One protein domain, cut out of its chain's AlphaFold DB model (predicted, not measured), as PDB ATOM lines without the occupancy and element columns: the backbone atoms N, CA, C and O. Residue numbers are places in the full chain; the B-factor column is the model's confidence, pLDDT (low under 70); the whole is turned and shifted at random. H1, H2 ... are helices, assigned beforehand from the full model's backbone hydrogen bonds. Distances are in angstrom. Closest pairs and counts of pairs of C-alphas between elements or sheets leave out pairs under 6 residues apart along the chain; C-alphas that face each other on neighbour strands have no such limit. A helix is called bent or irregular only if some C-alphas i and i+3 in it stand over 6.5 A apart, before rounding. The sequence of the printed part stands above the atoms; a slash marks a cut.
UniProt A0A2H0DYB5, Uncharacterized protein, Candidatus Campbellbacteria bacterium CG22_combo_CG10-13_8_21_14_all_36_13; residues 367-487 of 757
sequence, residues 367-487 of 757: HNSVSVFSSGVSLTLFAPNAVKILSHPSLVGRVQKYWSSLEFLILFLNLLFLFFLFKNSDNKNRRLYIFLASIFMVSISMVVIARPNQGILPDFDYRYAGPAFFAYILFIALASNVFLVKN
ATOM      1  N   HIS A 367      79.972-120.903 -70.051       79.69
ATOM      2  CA  HIS A 367      79.051-120.255 -70.977       79.69
ATOM      3  C   HIS A 367      78.178-119.210 -70.270       79.69
ATOM      4  O   HIS A 367      78.127-118.058 -70.703       79.69
ATOM      5  N   ASN A 368      77.604-119.559 -69.116       78.75
ATOM      6  CA  ASN A 368      76.832-118.641 -68.284       78.75
ATOM      7  C   ASN A 368      77.696-117.465 -67.820       78.75
ATOM      8  O   ASN A 368      77.268-116.321 -67.908       78.75
ATOM      9  N   SER A 369      78.947-117.707 -67.415       82.19
ATOM     10  CA  SER A 369      79.876-116.633 -67.034       82.19
ATOM     11  C   SER A 369      80.140-115.658 -68.188       82.19
ATOM     12  O   SER A 369      80.149-114.442 -67.985       82.19
ATOM     13  N   VAL A 370      80.328-116.175 -69.408       82.12
ATOM     14  CA  VAL A 370      80.507-115.352 -70.616       82.12
ATOM     15  C   VAL A 370      79.241-114.561 -70.929       82.12
ATOM     16  O   VAL A 370      79.345-113.381 -71.267       82.12
ATOM     17  N   SER A 371      78.058-115.156 -70.783       79.12
ATOM     18  CA  SER A 371      76.802-114.451 -71.039       79.12
ATOM     19  C   SER A 371      76.532-113.369 -69.996       79.12
ATOM     20  O   SER A 371      76.348-112.213 -70.366       79.12
ATOM     21  N   VAL A 372      76.656-113.675 -68.698       80.69
ATOM     22  CA  VAL A 372      76.544-112.682 -67.612       80.69
ATOM     23  C   VAL A 372      77.487-111.508 -67.867       80.69
ATOM     24  O   VAL A 372      77.093-110.349 -67.738       80.69
ATOM     25  N   PHE A 373      78.727-111.787 -68.282       84.25
ATOM     26  CA  PHE A 373      79.670-110.737 -68.638       84.25
ATOM     27  C   PHE A 373      79.205-109.897 -69.831       84.25
ATOM     28  O   PHE A 373      79.154-108.666 -69.761       84.25
ATOM     29  N   SER A 374      78.940-110.563 -70.950       82.75
ATOM     30  CA  SER A 374      78.747-109.919 -72.243       82.75
ATOM     31  C   SER A 374      77.374-109.273 -72.349       82.75
ATOM     32  O   SER A 374      77.300-108.067 -72.568       82.75
ATOM     33  N   SER A 375      76.302-110.035 -72.152       76.12
ATOM     34  CA  SER A 375      74.927-109.561 -72.258       76.12
ATOM     35  C   SER A 375      74.449-108.887 -70.973       76.12
ATOM     36  O   SER A 375      73.875-107.802 -71.025       76.12
ATOM     37  N   GLY A 376      74.755-109.482 -69.819       76.06
ATOM     38  CA  GLY A 376      74.245-109.031 -68.528       76.06
ATOM     39  C   GLY A 376      74.857-107.731 -68.018       76.06
ATOM     40  O   GLY A 376      74.147-106.870 -67.494       76.06
ATOM     41  N   VAL A 377      76.168-107.564 -68.194       83.25
ATOM     42  CA  VAL A 377      76.917-106.415 -67.668       83.25
ATOM     43  C   VAL A 377      77.357-105.467 -68.781       83.25
ATOM     44  O   VAL A 377      77.007-104.286 -68.763       83.25
ATOM     45  N   SER A 378      78.132-105.964 -69.749       85.38
ATOM     46  CA  SER A 378      78.757-105.109 -70.759       85.38
ATOM     47  C   SER A 378      77.718-104.522 -71.711       85.38
ATOM     48  O   SER A 378      77.713-103.312 -71.907       85.38
ATOM     49  N   LEU A 379      76.839-105.340 -72.298       81.94
ATOM     50  CA  LEU A 379      75.803-104.866 -73.217       81.94
ATOM     51  C   LEU A 379      74.831-103.938 -72.498       81.94
ATOM     52  O   LEU A 379      74.544-102.873 -73.027       81.94
ATOM     53  N   THR A 380      74.406-104.279 -71.279       80.69
ATOM     54  CA  THR A 380      73.516-103.436 -70.469       80.69
ATOM     55  C   THR A 380      74.063-102.025 -70.268       80.69
ATOM     56  O   THR A 380      73.287-101.072 -70.283       80.69
ATOM     57  N   LEU A 381      75.383-101.850 -70.132       83.31
ATOM     58  CA  LEU A 381      75.979-100.515 -70.038       83.31
ATOM     59  C   LEU A 381      75.740 -99.684 -71.309       83.31
ATOM     60  O   LEU A 381      75.492 -98.484 -71.214       83.31
ATOM     61  N   PHE A 382      75.804-100.303 -72.487       79.94
ATOM     62  CA  PHE A 382      75.686 -99.609 -73.774       79.94
ATOM     63  C   PHE A 382      74.273 -99.602 -74.354       79.94
ATOM     64  O   PHE A 382      73.974 -98.731 -75.156       79.94
ATOM     65  N   ALA A 383      73.436-100.569 -73.991       78.38
ATOM     66  CA  ALA A 383      72.092-100.786 -74.506       78.38
ATOM     67  C   ALA A 383      71.266-101.532 -73.435       78.38
ATOM     68  O   ALA A 383      71.052-102.746 -73.540       78.38
ATOM     69  N   PRO A 384      70.847-100.844 -72.357       76.31
ATOM     70  CA  PRO A 384      70.121-101.486 -71.266       76.31
ATOM     71  C   PRO A 384      68.780-102.013 -71.780       76.31
ATOM     72  O   PRO A 384      68.169-101.432 -72.675       76.31
ATOM     73  N   ASN A 385      68.334-103.146 -71.235       72.62
ATOM     74  CA  ASN A 385      67.104-103.835 -71.645       72.62
ATOM     75  C   ASN A 385      67.045-104.268 -73.128       72.62
ATOM     76  O   ASN A 385      66.018-104.791 -73.554       72.62
ATOM     77  N   ALA A 386      68.128-104.139 -73.908       73.12
ATOM     78  CA  ALA A 386      68.167-104.639 -75.285       73.12
ATOM     79  C   ALA A 386      67.916-106.151 -75.336       73.12
ATOM     80  O   ALA A 386      67.182-106.622 -76.191       73.12
ATOM     81  N   VAL A 387      68.453-106.884 -74.361       69.81
ATOM     82  CA  VAL A 387      68.178-108.305 -74.098       69.81
ATOM     83  C   VAL A 387      66.664-108.581 -74.079       69.81
ATOM     84  O   VAL A 387      66.204-109.418 -74.846       69.81
ATOM     85  N   LYS A 388      65.879-107.816 -73.304       70.00
ATOM     86  CA  LYS A 388      64.413-107.970 -73.197       70.00
ATOM     87  C   LYS A 388      63.674-107.661 -74.502       70.00
ATOM     88  O   LYS A 388      62.665-108.279 -74.809       70.00
ATOM     89  N   ILE A 389      64.158-106.687 -75.273       69.31
ATOM     90  CA  ILE A 389      63.572-106.361 -76.583       69.31
ATOM     91  C   ILE A 389      63.856-107.496 -77.571       69.31
ATOM     92  O   ILE A 389      62.981-107.933 -78.311       69.31
ATOM     93  N   LEU A 390      65.095-107.979 -77.578       68.06
ATOM     94  CA  LEU A 390      65.576-108.992 -78.508       68.06
ATOM     95  C   LEU A 390      65.059-110.399 -78.173       68.06
ATOM     96  O   LEU A 390      65.066-111.267 -79.044       68.06
ATOM     97  N   SER A 391      64.579-110.616 -76.948       63.69
ATOM     98  CA  SER A 391      63.930-111.855 -76.524       63.69
ATOM     99  C   SER A 391      62.438-111.929 -76.857       63.69
ATOM    100  O   SER A 391      61.814-112.951 -76.577       63.69
ATOM    101  N   HIS A 392      61.864-110.897 -77.486       68.00
ATOM    102  CA  HIS A 392      60.486-110.955 -77.967       68.00
ATOM    103  C   HIS A 392      60.306-112.154 -78.918       68.00
ATOM    104  O   HIS A 392      61.121-112.299 -79.834       68.00
ATOM    105  N   PRO A 393      59.254-112.982 -78.787       61.47
ATOM    106  CA  PRO A 393      59.085-114.209 -79.578       61.47
ATOM    107  C   PRO A 393      59.153-113.996 -81.099       61.47
ATOM    108  O   PRO A 393      59.754-114.789 -81.821       61.47
ATOM    109  N   SER A 394      58.650-112.862 -81.597       61.00
ATOM    110  CA  SER A 394      58.752-112.492 -83.022       61.00
ATOM    111  C   SER A 394      60.178-112.171 -83.509       61.00
ATOM    112  O   SER A 394      60.453-112.203 -84.712       61.00
ATOM    113  N   LEU A 395      61.098-111.851 -82.596       62.00
ATOM    114  CA  LEU A 395      62.495-111.510 -82.876       62.00
ATOM    115  C   LEU A 395      63.454-112.634 -82.475       62.00
ATOM    116  O   LEU A 395      64.498-112.787 -83.117       62.00
ATOM    117  N   VAL A 396      63.097-113.436 -81.468       67.50
ATOM    118  CA  VAL A 396      63.998-114.368 -80.785       67.50
ATOM    119  C   VAL A 396      64.639-115.362 -81.748       67.50
ATOM    120  O   VAL A 396      65.850-115.534 -81.703       67.50
ATOM    121  N   GLY A 397      63.895-115.908 -82.717       67.81
ATOM    122  CA  GLY A 397      64.454-116.845 -83.703       67.81
ATOM    123  C   GLY A 397      65.521-116.216 -84.612       67.81
ATOM    124  O   GLY A 397      66.503-116.864 -84.978       67.81
ATOM    125  N   ARG A 398      65.388-114.923 -84.948       71.44
ATOM    126  CA  ARG A 398      66.411-114.187 -85.719       71.44
ATOM    127  C   ARG A 398      67.577-113.770 -84.833       71.44
ATOM    128  O   ARG A 398      68.723-113.843 -85.267       71.44
ATOM    129  N   VAL A 399      67.291-113.335 -83.610       69.81
ATOM    130  CA  VAL A 399      68.289-112.879 -82.638       69.81
ATOM    131  C   VAL A 399      69.172-114.035 -82.185       69.81
ATOM    132  O   VAL A 399      70.391-113.899 -82.236       69.81
ATOM    133  N   GLN A 400      68.588-115.177 -81.818       72.25
ATOM    134  CA  GLN A 400      69.301-116.374 -81.362       72.25
ATOM    135  C   GLN A 400      70.378-116.802 -82.362       72.25
ATOM    136  O   GLN A 400      71.498-117.111 -81.961       72.25
ATOM    137  N   LYS A 401      70.094-116.712 -83.670       79.06
ATOM    138  CA  LYS A 401      71.063-117.023 -84.732       79.06
ATOM    139  C   LYS A 401      72.344-116.182 -84.657       79.06
ATOM    140  O   LYS A 401      73.418-116.678 -84.989       79.06
ATOM    141  N   TYR A 402      72.244-114.916 -84.255       79.31
ATOM    142  CA  TYR A 402      73.376-113.984 -84.196       79.31
ATOM    143  C   TYR A 402      73.867-113.710 -82.771       79.31
ATOM    144  O   TYR A 402      74.887-113.041 -82.601       79.31
ATOM    145  N   TRP A 403      73.185-114.236 -81.752       78.25
ATOM    146  CA  TRP A 403      73.437-113.899 -80.355       78.25
ATOM    147  C   TRP A 403      74.857-114.246 -79.911       78.25
ATOM    148  O   TRP A 403      75.597-113.368 -79.476       78.25
ATOM    149  N   SER A 404      75.301-115.484 -80.140       79.94
ATOM    150  CA  SER A 404      76.666-115.902 -79.790       79.94
ATOM    151  C   SER A 404      77.736-115.098 -80.538       79.94
ATOM    152  O   SER A 404      78.821-114.861 -80.012       79.94
ATOM    153  N   SER A 405      77.436-114.626 -81.757       82.00
ATOM    154  CA  SER A 405      78.344-113.746 -82.508       82.00
ATOM    155  C   SER A 405      78.446-112.360 -81.866       82.00
ATOM    156  O   SER A 405      79.535-111.789 -81.804       82.00
ATOM    157  N   LEU A 406      77.328-111.827 -81.364       80.75
ATOM    158  CA  LEU A 406      77.290-110.568 -80.626       80.75
ATOM    159  C   LEU A 406      78.042-110.683 -79.293       80.75
ATOM    160  O   LEU A 406      78.881-109.831 -79.000       80.75
ATOM    161  N   GLU A 407      77.804-111.745 -78.518       81.44
ATOM    162  CA  GLU A 407      78.517-112.006 -77.260       81.44
ATOM    163  C   GLU A 407      80.029-112.127 -77.490       81.44
ATOM    164  O   GLU A 407      80.820-111.493 -76.784       81.44
ATOM    165  N   PHE A 408      80.442-112.863 -78.528       84.31
ATOM    166  CA  PHE A 408      81.849-112.991 -78.899       84.31
ATOM    167  C   PHE A 408      82.468-111.648 -79.299       84.31
ATOM    168  O   PHE A 408      83.581-111.333 -78.876       84.31
ATOM    169  N   LEU A 409      81.753-110.824 -80.072       85.75
ATOM    170  CA  LEU A 409      82.215-109.486 -80.442       85.75
ATOM    171  C   LEU A 409      82.407-108.599 -79.202       85.75
ATOM    172  O   LEU A 409      83.438-107.937 -79.079       85.75
ATOM    173  N   ILE A 410      81.454-108.607 -78.267       85.69
ATOM    174  CA  ILE A 410      81.532-107.849 -77.010       85.69
ATOM    175  C   ILE A 410      82.725-108.317 -76.172       85.69
ATOM    176  O   ILE A 410      83.499-107.492 -75.674       85.69
ATOM    177  N   LEU A 411      82.909-109.632 -76.039       86.31
ATOM    178  CA  LEU A 411      84.044-110.218 -75.331       86.31
ATOM    179  C   LEU A 411      85.369-109.803 -75.981       86.31
ATOM    180  O   LEU A 411      86.277-109.334 -75.295       86.31
ATOM    181  N   PHE A 412      85.467-109.907 -77.307       88.00
ATOM    182  CA  PHE A 412      86.656-109.532 -78.068       88.00
ATOM    183  C   PHE A 412      87.010-108.048 -77.904       88.00
ATOM    184  O   PHE A 412      88.172-107.711 -77.666       88.00
ATOM    185  N   LEU A 413      86.018-107.152 -77.958       86.81
ATOM    186  CA  LEU A 413      86.217-105.718 -77.730       86.81
ATOM    187  C   LEU A 413      86.712-105.424 -76.306       86.81
ATOM    188  O   LEU A 413      87.622-104.610 -76.127       86.81
ATOM    189  N   ASN A 414      86.175-106.117 -75.300       86.44
ATOM    190  CA  ASN A 414      86.628-105.991 -73.915       86.44
ATOM    191  C   ASN A 414      88.053-106.537 -73.711       86.44
ATOM    192  O   ASN A 414      88.857-105.909 -73.019       86.44
ATOM    193  N   LEU A 415      88.411-107.652 -74.353       87.06
ATOM    194  CA  LEU A 415      89.775-108.192 -74.330       87.06
ATOM    195  C   LEU A 415      90.775-107.249 -75.008       87.06
ATOM    196  O   LEU A 415      91.864-107.021 -74.480       87.06
ATOM    197  N   LEU A 416      90.400-106.646 -76.141       87.00
ATOM    198  CA  LEU A 416      91.193-105.602 -76.792       87.00
ATOM    199  C   LEU A 416      91.396-104.400 -75.867       87.00
ATOM    200  O   LEU A 416      92.520-103.911 -75.727       87.00
ATOM    201  N   PHE A 417      90.331-103.934 -75.213       85.56
ATOM    202  CA  PHE A 417      90.407-102.842 -74.246       85.56
ATOM    203  C   PHE A 417      91.364-103.172 -73.094       85.56
ATOM    204  O   PHE A 417      92.266-102.384 -72.798       85.56
ATOM    205  N   LEU A 418      91.242-104.369 -72.515       85.19
ATOM    206  CA  LEU A 418      92.122-104.869 -71.462       85.19
ATOM    207  C   LEU A 418      93.585-104.935 -71.932       85.19
ATOM    208  O   LEU A 418      94.480-104.436 -71.250       85.19
ATOM    209  N   PHE A 419      93.840-105.465 -73.130       86.25
ATOM    210  CA  PHE A 419      95.175-105.511 -73.726       86.25
ATOM    211  C   PHE A 419      95.792-104.110 -73.867       86.25
ATOM    212  O   PHE A 419      96.941-103.881 -73.470       86.25
ATOM    213  N   PHE A 420      95.028-103.139 -74.382       84.19
ATOM    214  CA  PHE A 420      95.488-101.754 -74.486       84.19
ATOM    215  C   PHE A 420      95.751-101.122 -73.118       84.19
ATOM    216  O   PHE A 420      96.714-100.357 -72.993       84.19
ATOM    217  N   LEU A 421      94.950-101.446 -72.102       83.31
ATOM    218  CA  LEU A 421      95.175-100.994 -70.733       83.31
ATOM    219  C   LEU A 421      96.496-101.523 -70.184       83.31
ATOM    220  O   LEU A 421      97.358-100.714 -69.842       83.31
ATOM    221  N   PHE A 422      96.706-102.844 -70.197       84.19
ATOM    222  CA  PHE A 422      97.944-103.463 -69.714       84.19
ATOM    223  C   PHE A 422      99.179-102.919 -70.434       84.19
ATOM    224  O   PHE A 422     100.197-102.629 -69.798       84.19
ATOM    225  N   LYS A 423      99.098-102.725 -71.755       85.31
ATOM    226  CA  LYS A 423     100.202-102.174 -72.550       85.31
ATOM    227  C   LYS A 423     100.572-100.744 -72.143       85.31
ATOM    228  O   LYS A 423     101.741-100.380 -72.229       85.31
ATOM    229  N   ASN A 424      99.601 -99.931 -71.723       81.75
ATOM    230  CA  ASN A 424      99.803 -98.508 -71.430       81.75
ATOM    231  C   ASN A 424      99.947 -98.170 -69.939       81.75
ATOM    232  O   ASN A 424     100.281 -97.030 -69.625       81.75
ATOM    233  N   SER A 425      99.699 -99.121 -69.044       81.19
ATOM    234  CA  SER A 425      99.773 -98.937 -67.595       81.19
ATOM    235  C   SER A 425     101.131 -99.326 -67.011       81.19
ATOM    236  O   SER A 425     101.746-100.298 -67.453       81.19
ATOM    237  N   ASP A 426     101.545 -98.625 -65.957       81.19
ATOM    238  CA  ASP A 426     102.667 -99.027 -65.105       81.19
ATOM    239  C   ASP A 426     102.347-100.295 -64.281       81.19
ATOM    240  O   ASP A 426     101.205-100.754 -64.203       81.19
ATOM    241  N   ASN A 427     103.363-100.875 -63.635       74.25
ATOM    242  CA  ASN A 427     103.192-102.095 -62.834       74.25
ATOM    243  C   ASN A 427     102.193-101.925 -61.677       74.25
ATOM    244  O   ASN A 427     101.512-102.886 -61.320       74.25
ATOM    245  N   LYS A 428     102.078-100.719 -61.107       74.88
ATOM    246  CA  LYS A 428     101.120-100.412 -60.038       74.88
ATOM    247  C   LYS A 428      99.677-100.524 -60.540       74.88
ATOM    248  O   LYS A 428      98.886-101.251 -59.945       74.88
ATOM    249  N   ASN A 429      99.350 -99.872 -61.655       75.50
ATOM    250  CA  ASN A 429      98.009 -99.909 -62.234       75.50
ATOM    251  C   ASN A 429      97.669-101.292 -62.813       75.50
ATOM    252  O   ASN A 429      96.537-101.742 -62.667       75.50
ATOM    253  N   ARG A 430      98.643-102.029 -63.373       78.62
ATOM    254  CA  ARG A 430      98.429-103.425 -63.819       78.62
ATOM    255  C   ARG A 430      97.902-104.325 -62.703       78.62
ATOM    256  O   ARG A 430      96.991-105.110 -62.930       78.62
ATOM    257  N   ARG A 431      98.457-104.207 -61.494       76.56
ATOM    258  CA  ARG A 431      98.024-105.006 -60.333       76.56
ATOM    259  C   ARG A 431      96.622-104.644 -59.873       76.56
ATOM    260  O   ARG A 431      95.853-105.533 -59.531       76.56
ATOM    261  N   LEU A 432      96.286-103.356 -59.915       75.12
ATOM    262  CA  LEU A 432      94.931-102.889 -59.646       75.12
ATOM    263  C   LEU A 432      93.928-103.457 -60.663       75.12
ATOM    264  O   LEU A 432      92.833-103.843 -60.281       75.12
ATOM    265  N   TYR A 433      94.300-103.571 -61.940       77.69
ATOM    266  CA  TYR A 433      93.431-104.181 -62.952       77.69
ATOM    267  C   TYR A 433      93.245-105.676 -62.764       77.69
ATOM    268  O   TYR A 433      92.128-106.155 -62.916       77.69
ATOM    269  N   ILE A 434      94.307-106.401 -62.400       77.38
ATOM    270  CA  ILE A 434      94.194-107.821 -62.040       77.38
ATOM    271  C   ILE A 434      93.224-107.972 -60.866       77.38
ATOM    272  O   ILE A 434      92.319-108.791 -60.940       77.38
ATOM    273  N   PHE A 435      93.349-107.130 -59.837       78.19
ATOM    274  CA  PHE A 435      92.422-107.116 -58.708       78.19
ATOM    275  C   PHE A 435      90.971-106.868 -59.121       78.19
ATOM    276  O   PHE A 435      90.095-107.638 -58.749       78.19
ATOM    277  N   LEU A 436      90.708-105.817 -59.899       74.94
ATOM    278  CA  LEU A 436      89.351-105.487 -60.343       74.94
ATOM    279  C   LEU A 436      88.766-106.594 -61.217       74.94
ATOM    280  O   LEU A 436      87.600-106.933 -61.053       74.94
ATOM    281  N   ALA A 437      89.581-107.196 -62.088       78.75
ATOM    282  CA  ALA A 437      89.191-108.379 -62.842       78.75
ATOM    283  C   ALA A 437      88.873-109.555 -61.903       78.75
ATOM    284  O   ALA A 437      87.912-110.269 -62.148       78.75
ATOM    285  N   SER A 438      89.603-109.735 -60.798       77.25
ATOM    286  CA  SER A 438      89.270-110.741 -59.783       77.25
ATOM    287  C   SER A 438      87.957-110.442 -59.057       77.25
ATOM    288  O   SER A 438      87.144-111.352 -58.951       77.25
ATOM    289  N   ILE A 439      87.702-109.199 -58.612       77.00
ATOM    290  CA  ILE A 439      86.400-108.808 -58.023       77.00
ATOM    291  C   ILE A 439      85.279-109.157 -58.994       77.00
ATOM    292  O   ILE A 439      84.253-109.723 -58.622       77.00
ATOM    293  N   PHE A 440      85.505-108.802 -60.250       79.81
ATOM    294  CA  PHE A 440      84.551-108.980 -61.312       79.81
ATOM    295  C   PHE A 440      84.254-110.457 -61.585       79.81
ATOM    296  O   PHE A 440      83.091-110.847 -61.607       79.81
ATOM    297  N   MET A 441      85.291-111.290 -61.697       79.69
ATOM    298  CA  MET A 441      85.147-112.736 -61.872       79.69
ATOM    299  C   MET A 441      84.460-113.387 -60.672       79.69
ATOM    300  O   MET A 441      83.557-114.185 -60.874       79.69
ATOM    301  N   VAL A 442      84.816-113.008 -59.441       81.00
ATOM    302  CA  VAL A 442      84.149-113.506 -58.225       81.00
ATOM    303  C   VAL A 442      82.666-113.136 -58.228       81.00
ATOM    304  O   VAL A 442      81.823-113.987 -57.953       81.00
ATOM    305  N   SER A 443      82.338-111.895 -58.594       78.62
ATOM    306  CA  SER A 443      80.950-111.429 -58.672       78.62
ATOM    307  C   SER A 443      80.159-112.208 -59.726       78.62
ATOM    308  O   SER A 443      79.055-112.658 -59.444       78.62
ATOM    309  N   ILE A 444      80.734-112.433 -60.915       79.19
ATOM    310  CA  ILE A 444      80.109-113.247 -61.970       79.19
ATOM    311  C   ILE A 444      79.923-114.691 -61.507       79.19
ATOM    312  O   ILE A 444      78.837-115.240 -61.663       79.19
ATOM    313  N   SER A 445      80.955-115.307 -60.926       76.94
ATOM    314  CA  SER A 445      80.881-116.688 -60.453       76.94
ATOM    315  C   SER A 445      79.772-116.869 -59.426       76.94
ATOM    316  O   SER A 445      79.042-117.845 -59.516       76.94
ATOM    317  N   MET A 446      79.587-115.918 -58.508       73.56
ATOM    318  CA  MET A 446      78.489-115.969 -57.538       73.56
ATOM    319  C   MET A 446      77.116-115.891 -58.207       73.56
ATOM    320  O   MET A 446      76.237-116.674 -57.861       73.56
ATOM    321  N   VAL A 447      76.936-115.006 -59.194       73.19
ATOM    322  CA  VAL A 447      75.676-114.916 -59.956       73.19
ATOM    323  C   VAL A 447      75.374-116.235 -60.667       73.19
ATOM    324  O   VAL A 447      74.246-116.717 -60.623       73.19
ATOM    325  N   VAL A 448      76.389-116.848 -61.281       73.94
ATOM    326  CA  VAL A 448      76.247-118.124 -61.995       73.94
ATOM    327  C   VAL A 448      75.987-119.289 -61.034       73.94
ATOM    328  O   VAL A 448      75.153-120.135 -61.330       73.94
ATOM    329  N   ILE A 449      76.659-119.327 -59.880       70.56
ATOM    330  CA  ILE A 449      76.476-120.365 -58.850       70.56
ATOM    331  C   ILE A 449      75.089-120.274 -58.218       70.56
ATOM    332  O   ILE A 449      74.455-121.301 -58.001       70.56
ATOM    333  N   ALA A 450      74.603-119.062 -57.947       66.38
ATOM    334  CA  ALA A 450      73.262-118.858 -57.409       66.38
ATOM    335  C   ALA A 450      72.168-119.239 -58.422       66.38
ATOM    336  O   ALA A 450      71.033-119.495 -58.031       66.38
ATOM    337  N   ARG A 451      72.481-119.247 -59.729       63.53
ATOM    338  CA  ARG A 451      71.513-119.470 -60.815       63.53
ATOM    339  C   ARG A 451      72.097-120.305 -61.966       63.53
ATOM    340  O   ARG A 451      72.222-119.805 -63.088       63.53
ATOM    341  N   PRO A 452      72.418-121.590 -61.735       54.56
ATOM    342  CA  PRO A 452      73.121-122.422 -62.714       54.56
ATOM    343  C   PRO A 452      72.272-122.766 -63.954       54.56
ATOM    344  O   PRO A 452      72.833-123.057 -65.010       54.56
ATOM    345  N   ASN A 453      70.939-122.673 -63.852       55.34
ATOM    346  CA  ASN A 453      69.983-123.130 -64.872       55.34
ATOM    347  C   ASN A 453      69.327-122.008 -65.696       55.34
ATOM    348  O   ASN A 453      68.367-122.267 -66.419       55.34
ATOM    349  N   GLN A 454      69.798-120.760 -65.612       54.97
ATOM    350  CA  GLN A 454      69.253-119.702 -66.466       54.97
ATOM    351  C   GLN A 454      69.724-119.901 -67.912       54.97
ATOM    352  O   GLN A 454      70.833-119.517 -68.279       54.97
ATOM    353  N   GLY A 455      68.869-120.520 -68.734       51.75
ATOM    354  CA  GLY A 455      69.020-120.526 -70.186       51.75
ATOM    355  C   GLY A 455      69.185-119.093 -70.701       51.75
ATOM    356  O   GLY A 455      68.546-118.160 -70.214       51.75
ATOM    357  N   ILE A 456      70.100-118.899 -71.646       49.38
ATOM    358  CA  ILE A 456      70.449-117.577 -72.168       49.38
ATOM    359  C   ILE A 456      69.237-116.963 -72.908       49.38
ATOM    360  O   ILE A 456      68.882-117.427 -73.989       49.38
ATOM    361  N   LEU A 457      68.670-115.899 -72.303       43.56
ATOM    362  CA  LEU A 457      67.488-115.064 -72.654       43.56
ATOM    363  C   LEU A 457      66.124-115.773 -72.677       43.56
ATOM    364  O   LEU A 457      65.979-116.743 -73.414       43.56
ATOM    365  N   PRO A 458      65.095-115.259 -71.951       41.16
ATOM    366  CA  PRO A 458      64.656-113.841 -71.959       41.16
ATOM    367  C   PRO A 458      64.900-112.995 -70.697       41.16
ATOM    368  O   PRO A 458      64.778-111.773 -70.774       41.16
ATOM    369  N   ASP A 459      65.242-113.603 -69.559       44.22
ATOM    370  CA  ASP A 459      65.048-112.976 -68.235       44.22
ATOM    371  C   ASP A 459      66.331-112.597 -67.484       44.22
ATOM    372  O   ASP A 459      66.308-112.377 -66.267       44.22
ATOM    373  N   PHE A 460      67.473-112.485 -68.176       48.66
ATOM    374  CA  PHE A 460      68.676-111.975 -67.518       48.66
ATOM    375  C   PHE A 460      68.524-110.479 -67.229       48.66
ATOM    376  O   PHE A 460      68.804-109.613 -68.060       48.66
ATOM    377  N   ASP A 461      68.039-110.190 -66.028       52.84
ATOM    378  CA  ASP A 461      67.897-108.843 -65.523       52.84
ATOM    379  C   ASP A 461      69.194-108.399 -64.839       52.84
ATOM    380  O   ASP A 461      69.724-109.087 -63.962       52.84
ATOM    381  N   TYR A 462      69.700-107.224 -65.218       56.22
ATOM    382  CA  TYR A 462      70.893-106.614 -64.624       56.22
ATOM    383  C   TYR A 462      70.768-106.473 -63.095       56.22
ATOM    384  O   TYR A 462      71.793-106.390 -62.419       56.22
ATOM    385  N   ARG A 463      69.541-106.498 -62.543       59.50
ATOM    386  CA  ARG A 463      69.257-106.584 -61.098       59.50
ATOM    387  C   ARG A 463      70.057-107.696 -60.418       59.50
ATOM    388  O   ARG A 463      70.625-107.477 -59.355       59.50
ATOM    389  N   TYR A 464      70.181-108.855 -61.064       61.19
ATOM    390  CA  TYR A 464      70.919-110.002 -60.525       61.19
ATOM    391  C   TYR A 464      72.437-109.855 -60.673       61.19
ATOM    392  O   TYR A 464      73.195-110.457 -59.921       61.19
ATOM    393  N   ALA A 465      72.895-109.015 -61.605       70.56
ATOM    394  CA  ALA A 465      74.305-108.722 -61.839       70.56
ATOM    395  C   ALA A 465      74.768-107.400 -61.207       70.56
ATOM    396  O   ALA A 465      75.871-106.951 -61.516       70.56
ATOM    397  N   GLY A 466      73.974-106.770 -60.330       77.38
ATOM    398  CA  GLY A 466      74.264-105.458 -59.737       77.38
ATOM    399  C   GLY A 466      75.703-105.301 -59.209       77.38
ATOM    400  O   GLY A 466      76.381-104.349 -59.606       77.38
ATOM    401  N   PRO A 467      76.232-106.246 -58.404       78.75
ATOM    402  CA  PRO A 467      77.627-106.220 -57.953       78.75
ATOM    403  C   PRO A 467      78.652-106.299 -59.095       78.75
ATOM    404  O   PRO A 467      79.635-105.555 -59.101       78.75
ATOM    405  N   ALA A 468      78.412-107.151 -60.097       81.88
ATOM    406  CA  ALA A 468      79.280-107.268 -61.268       81.88
ATOM    407  C   ALA A 468      79.241-105.983 -62.114       81.88
ATOM    408  O   ALA A 468      80.286-105.479 -62.526       81.88
ATOM    409  N   PHE A 469      78.060-105.394 -62.306       84.00
ATOM    410  CA  PHE A 469      77.878-104.119 -62.994       84.00
ATOM    411  C   PHE A 469      78.599-102.971 -62.273       84.00
ATOM    412  O   PHE A 469      79.368-102.236 -62.898       84.00
ATOM    413  N   PHE A 470      78.452-102.873 -60.948       87.88
ATOM    414  CA  PHE A 470      79.209-101.939 -60.112       87.88
ATOM    415  C   PHE A 470      80.728-102.122 -60.285       87.88
ATOM    416  O   PHE A 470      81.445-101.149 -60.542       87.88
ATOM    417  N   ALA A 471      81.228-103.360 -60.204       86.31
ATOM    418  CA  ALA A 471      82.649-103.663 -60.362       86.31
ATOM    419  C   ALA A 471      83.170-103.317 -61.770       86.31
ATOM    420  O   ALA A 471      84.284-102.805 -61.910       86.31
ATOM    421  N   TYR A 472      82.362-103.528 -62.811       87.69
ATOM    422  CA  TYR A 472      82.707-103.173 -64.188       87.69
ATOM    423  C   TYR A 472      82.775-101.655 -64.400       87.69
ATOM    424  O   TYR A 472      83.727-101.155 -65.004       87.69
ATOM    425  N   ILE A 473      81.834-100.890 -63.843       90.56
ATOM    426  CA  ILE A 473      81.890 -99.421 -63.895       90.56
ATOM    427  C   ILE A 473      83.105 -98.898 -63.128       90.56
ATOM    428  O   ILE A 473      83.815 -98.013 -63.618       90.56
ATOM    429  N   LEU A 474      83.391 -99.467 -61.954       89.31
ATOM    430  CA  LEU A 474      84.596 -99.159 -61.188       89.31
ATOM    431  C   LEU A 474      85.862 -99.436 -62.014       89.31
ATOM    432  O   LEU A 474      86.773 -98.607 -62.051       89.31
ATOM    433  N   PHE A 475      85.894-100.556 -62.738       88.12
ATOM    434  CA  PHE A 475      86.976-100.896 -63.656       88.12
ATOM    435  C   PHE A 475      87.140 -99.867 -64.783       88.12
ATOM    436  O   PHE A 475      88.253 -99.386 -64.997       88.12
ATOM    437  N   ILE A 476      86.058 -99.460 -65.457       88.56
ATOM    438  CA  ILE A 476      86.097 -98.434 -66.518       88.56
ATOM    439  C   ILE A 476      86.590 -97.088 -65.973       88.56
ATOM    440  O   ILE A 476      87.435 -96.426 -66.586       88.56
ATOM    441  N   ALA A 477      86.099 -96.681 -64.803       91.00
ATOM    442  CA  ALA A 477      86.515 -95.447 -64.155       91.00
ATOM    443  C   ALA A 477      88.015 -95.461 -63.835       91.00
ATOM    444  O   ALA A 477      88.722 -94.494 -64.119       91.00
ATOM    445  N   LEU A 478      88.546 -96.570 -63.330       86.00
ATOM    446  CA  LEU A 478      89.972 -96.704 -63.029       86.00
ATOM    447  C   LEU A 478      90.831 -96.803 -64.293       86.00
ATOM    448  O   LEU A 478      91.877 -96.158 -64.386       86.00
ATOM    449  N   ALA A 479      90.349 -97.512 -65.310       84.75
ATOM    450  CA  ALA A 479      90.951 -97.566 -66.635       84.75
ATOM    451  C   ALA A 479      91.107 -96.167 -67.257       84.75
ATOM    452  O   ALA A 479      92.156 -95.837 -67.821       84.75
ATOM    453  N   SER A 480      90.099 -95.302 -67.093       87.81
ATOM    454  CA  SER A 480      90.156 -93.915 -67.565       87.81
ATOM    455  C   SER A 480      91.312 -93.122 -66.947       87.81
ATOM    456  O   SER A 480      91.929 -92.303 -67.632       87.81
ATOM    457  N   ASN A 481      91.651 -93.392 -65.681       88.25
ATOM    458  CA  ASN A 481      92.688 -92.668 -64.954       88.25
ATOM    459  C   ASN A 481      94.057 -92.825 -65.629       88.25
ATOM    460  O   ASN A 481      94.776 -91.842 -65.799       88.25
ATOM    461  N   VAL A 482      94.401 -94.032 -66.095       84.06
ATOM    462  CA  VAL A 482      95.677 -94.279 -66.794       84.06
ATOM    463  C   VAL A 482      95.787 -93.459 -68.073       84.06
ATOM    464  O   VAL A 482      96.826 -92.848 -68.342       84.06
ATOM    465  N   PHE A 483      94.710 -93.386 -68.850       84.19
ATOM    466  CA  PHE A 483      94.702 -92.569 -70.057       84.19
ATOM    467  C   PHE A 483      94.750 -91.069 -69.736       84.19
ATOM    468  O   PHE A 483      95.404 -90.309 -70.458       84.19
ATOM    469  N   LEU A 484      94.102 -90.631 -68.652       86.38
ATOM    470  CA  LEU A 484      94.102 -89.231 -68.218       86.38
ATOM    471  C   LEU A 484      95.480 -88.776 -67.729       86.38
ATOM    472  O   LEU A 484      95.892 -87.665 -68.055       86.38
ATOM    473  N   VAL A 485      96.207 -89.632 -67.005       85.94
ATOM    474  CA  VAL A 485      97.580 -89.349 -66.550       85.94
ATOM    475  C   VAL A 485      98.543 -89.253 -67.736       85.94
ATOM    476  O   VAL A 485      99.387 -88.362 -67.768       85.94
ATOM    477  N   LYS A 486      98.404 -90.123 -68.744       84.12
ATOM    478  CA  LYS A 486      99.310 -90.149 -69.904       84.12
ATOM    479  C   LYS A 486      99.096 -88.986 -70.876       84.12
ATOM    480  O   LYS A 486     100.064 -88.442 -71.400       84.12
ATOM    481  N   ASN A 487      97.845 -88.640 -71.185       84.00
ATOM    482  CA  ASN A 487      97.520 -87.518 -72.071       84.00
ATOM    483  C   ASN A 487      96.113 -86.980 -71.779       84.00
ATOM    484  O   ASN A 487      95.142 -87.345 -72.443       84.00
TER     485      ASN A 487
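Overview. This is residues 367 to 487 of the 757 residues of an uncharacterized protein of Candidatus Campbellbacteria bacterium CG22_combo_CG10-13_8_21_14_all_36_13 (UniProt A0A2H0DYB5). Three long helices, H3b, H4 and H5, form an up-and-down bundle, each running against the one before, with H3b and H4 spreading as a narrow V. H1 crosses them at the V's wide end, and H2 and H3a extend beyond it. The printed part has 121 residues, 102 of them in five named helices, H1 to H5 in order along the chain, with no named strand; its class is all helix, and it is compact, with a radius of gyration of the C-alphas of 15.4 A and spans of 48 by 28 by 20 A.

Along the chain. H3, residues 393 to 424, assigned as one helix by its hydrogen bonds, is bent: C-alphas 401 and 404 are 7.6 A apart. Its arms are H3a, 393 to 401, and H3b, 404 to 424, 30.1 A. H4 is 427 to 450, 34.7 A; H5, 462 to 486, 33.3 A, ends at (99.310, -90.149, -69.904). H1, 367 to 382, 21.1 A, begins at (79.051, -120.255, -70.977); H2 is 386 to 390. H3a and H5 are irregular, C-alphas 394 and 397 being 7.2 A apart, 464 and 467 8.1 A.

Arrangement. H4 and H5 form a hairpin at 9 degrees, closest C-alphas Ser 443 and Ala 468, 5.2 A. H1, the hub, is about perpendicular to H3b, 75 degrees, closest C-alphas Ser 374 and Glu 407, 5.4 A. O i to N i+4 pairs are all within hydrogen-bond range in H2, H3b and H4, against 7 of 12 in H1, 17 of 21 in H5 and 2 of 5 in H3a, with 2 of 6 i+3 pairs.

Size, cuts and confidence. The printed part has no cut; the link H4 to H5 is long. Residues 450 to 464, among others, are under pLDDT 70.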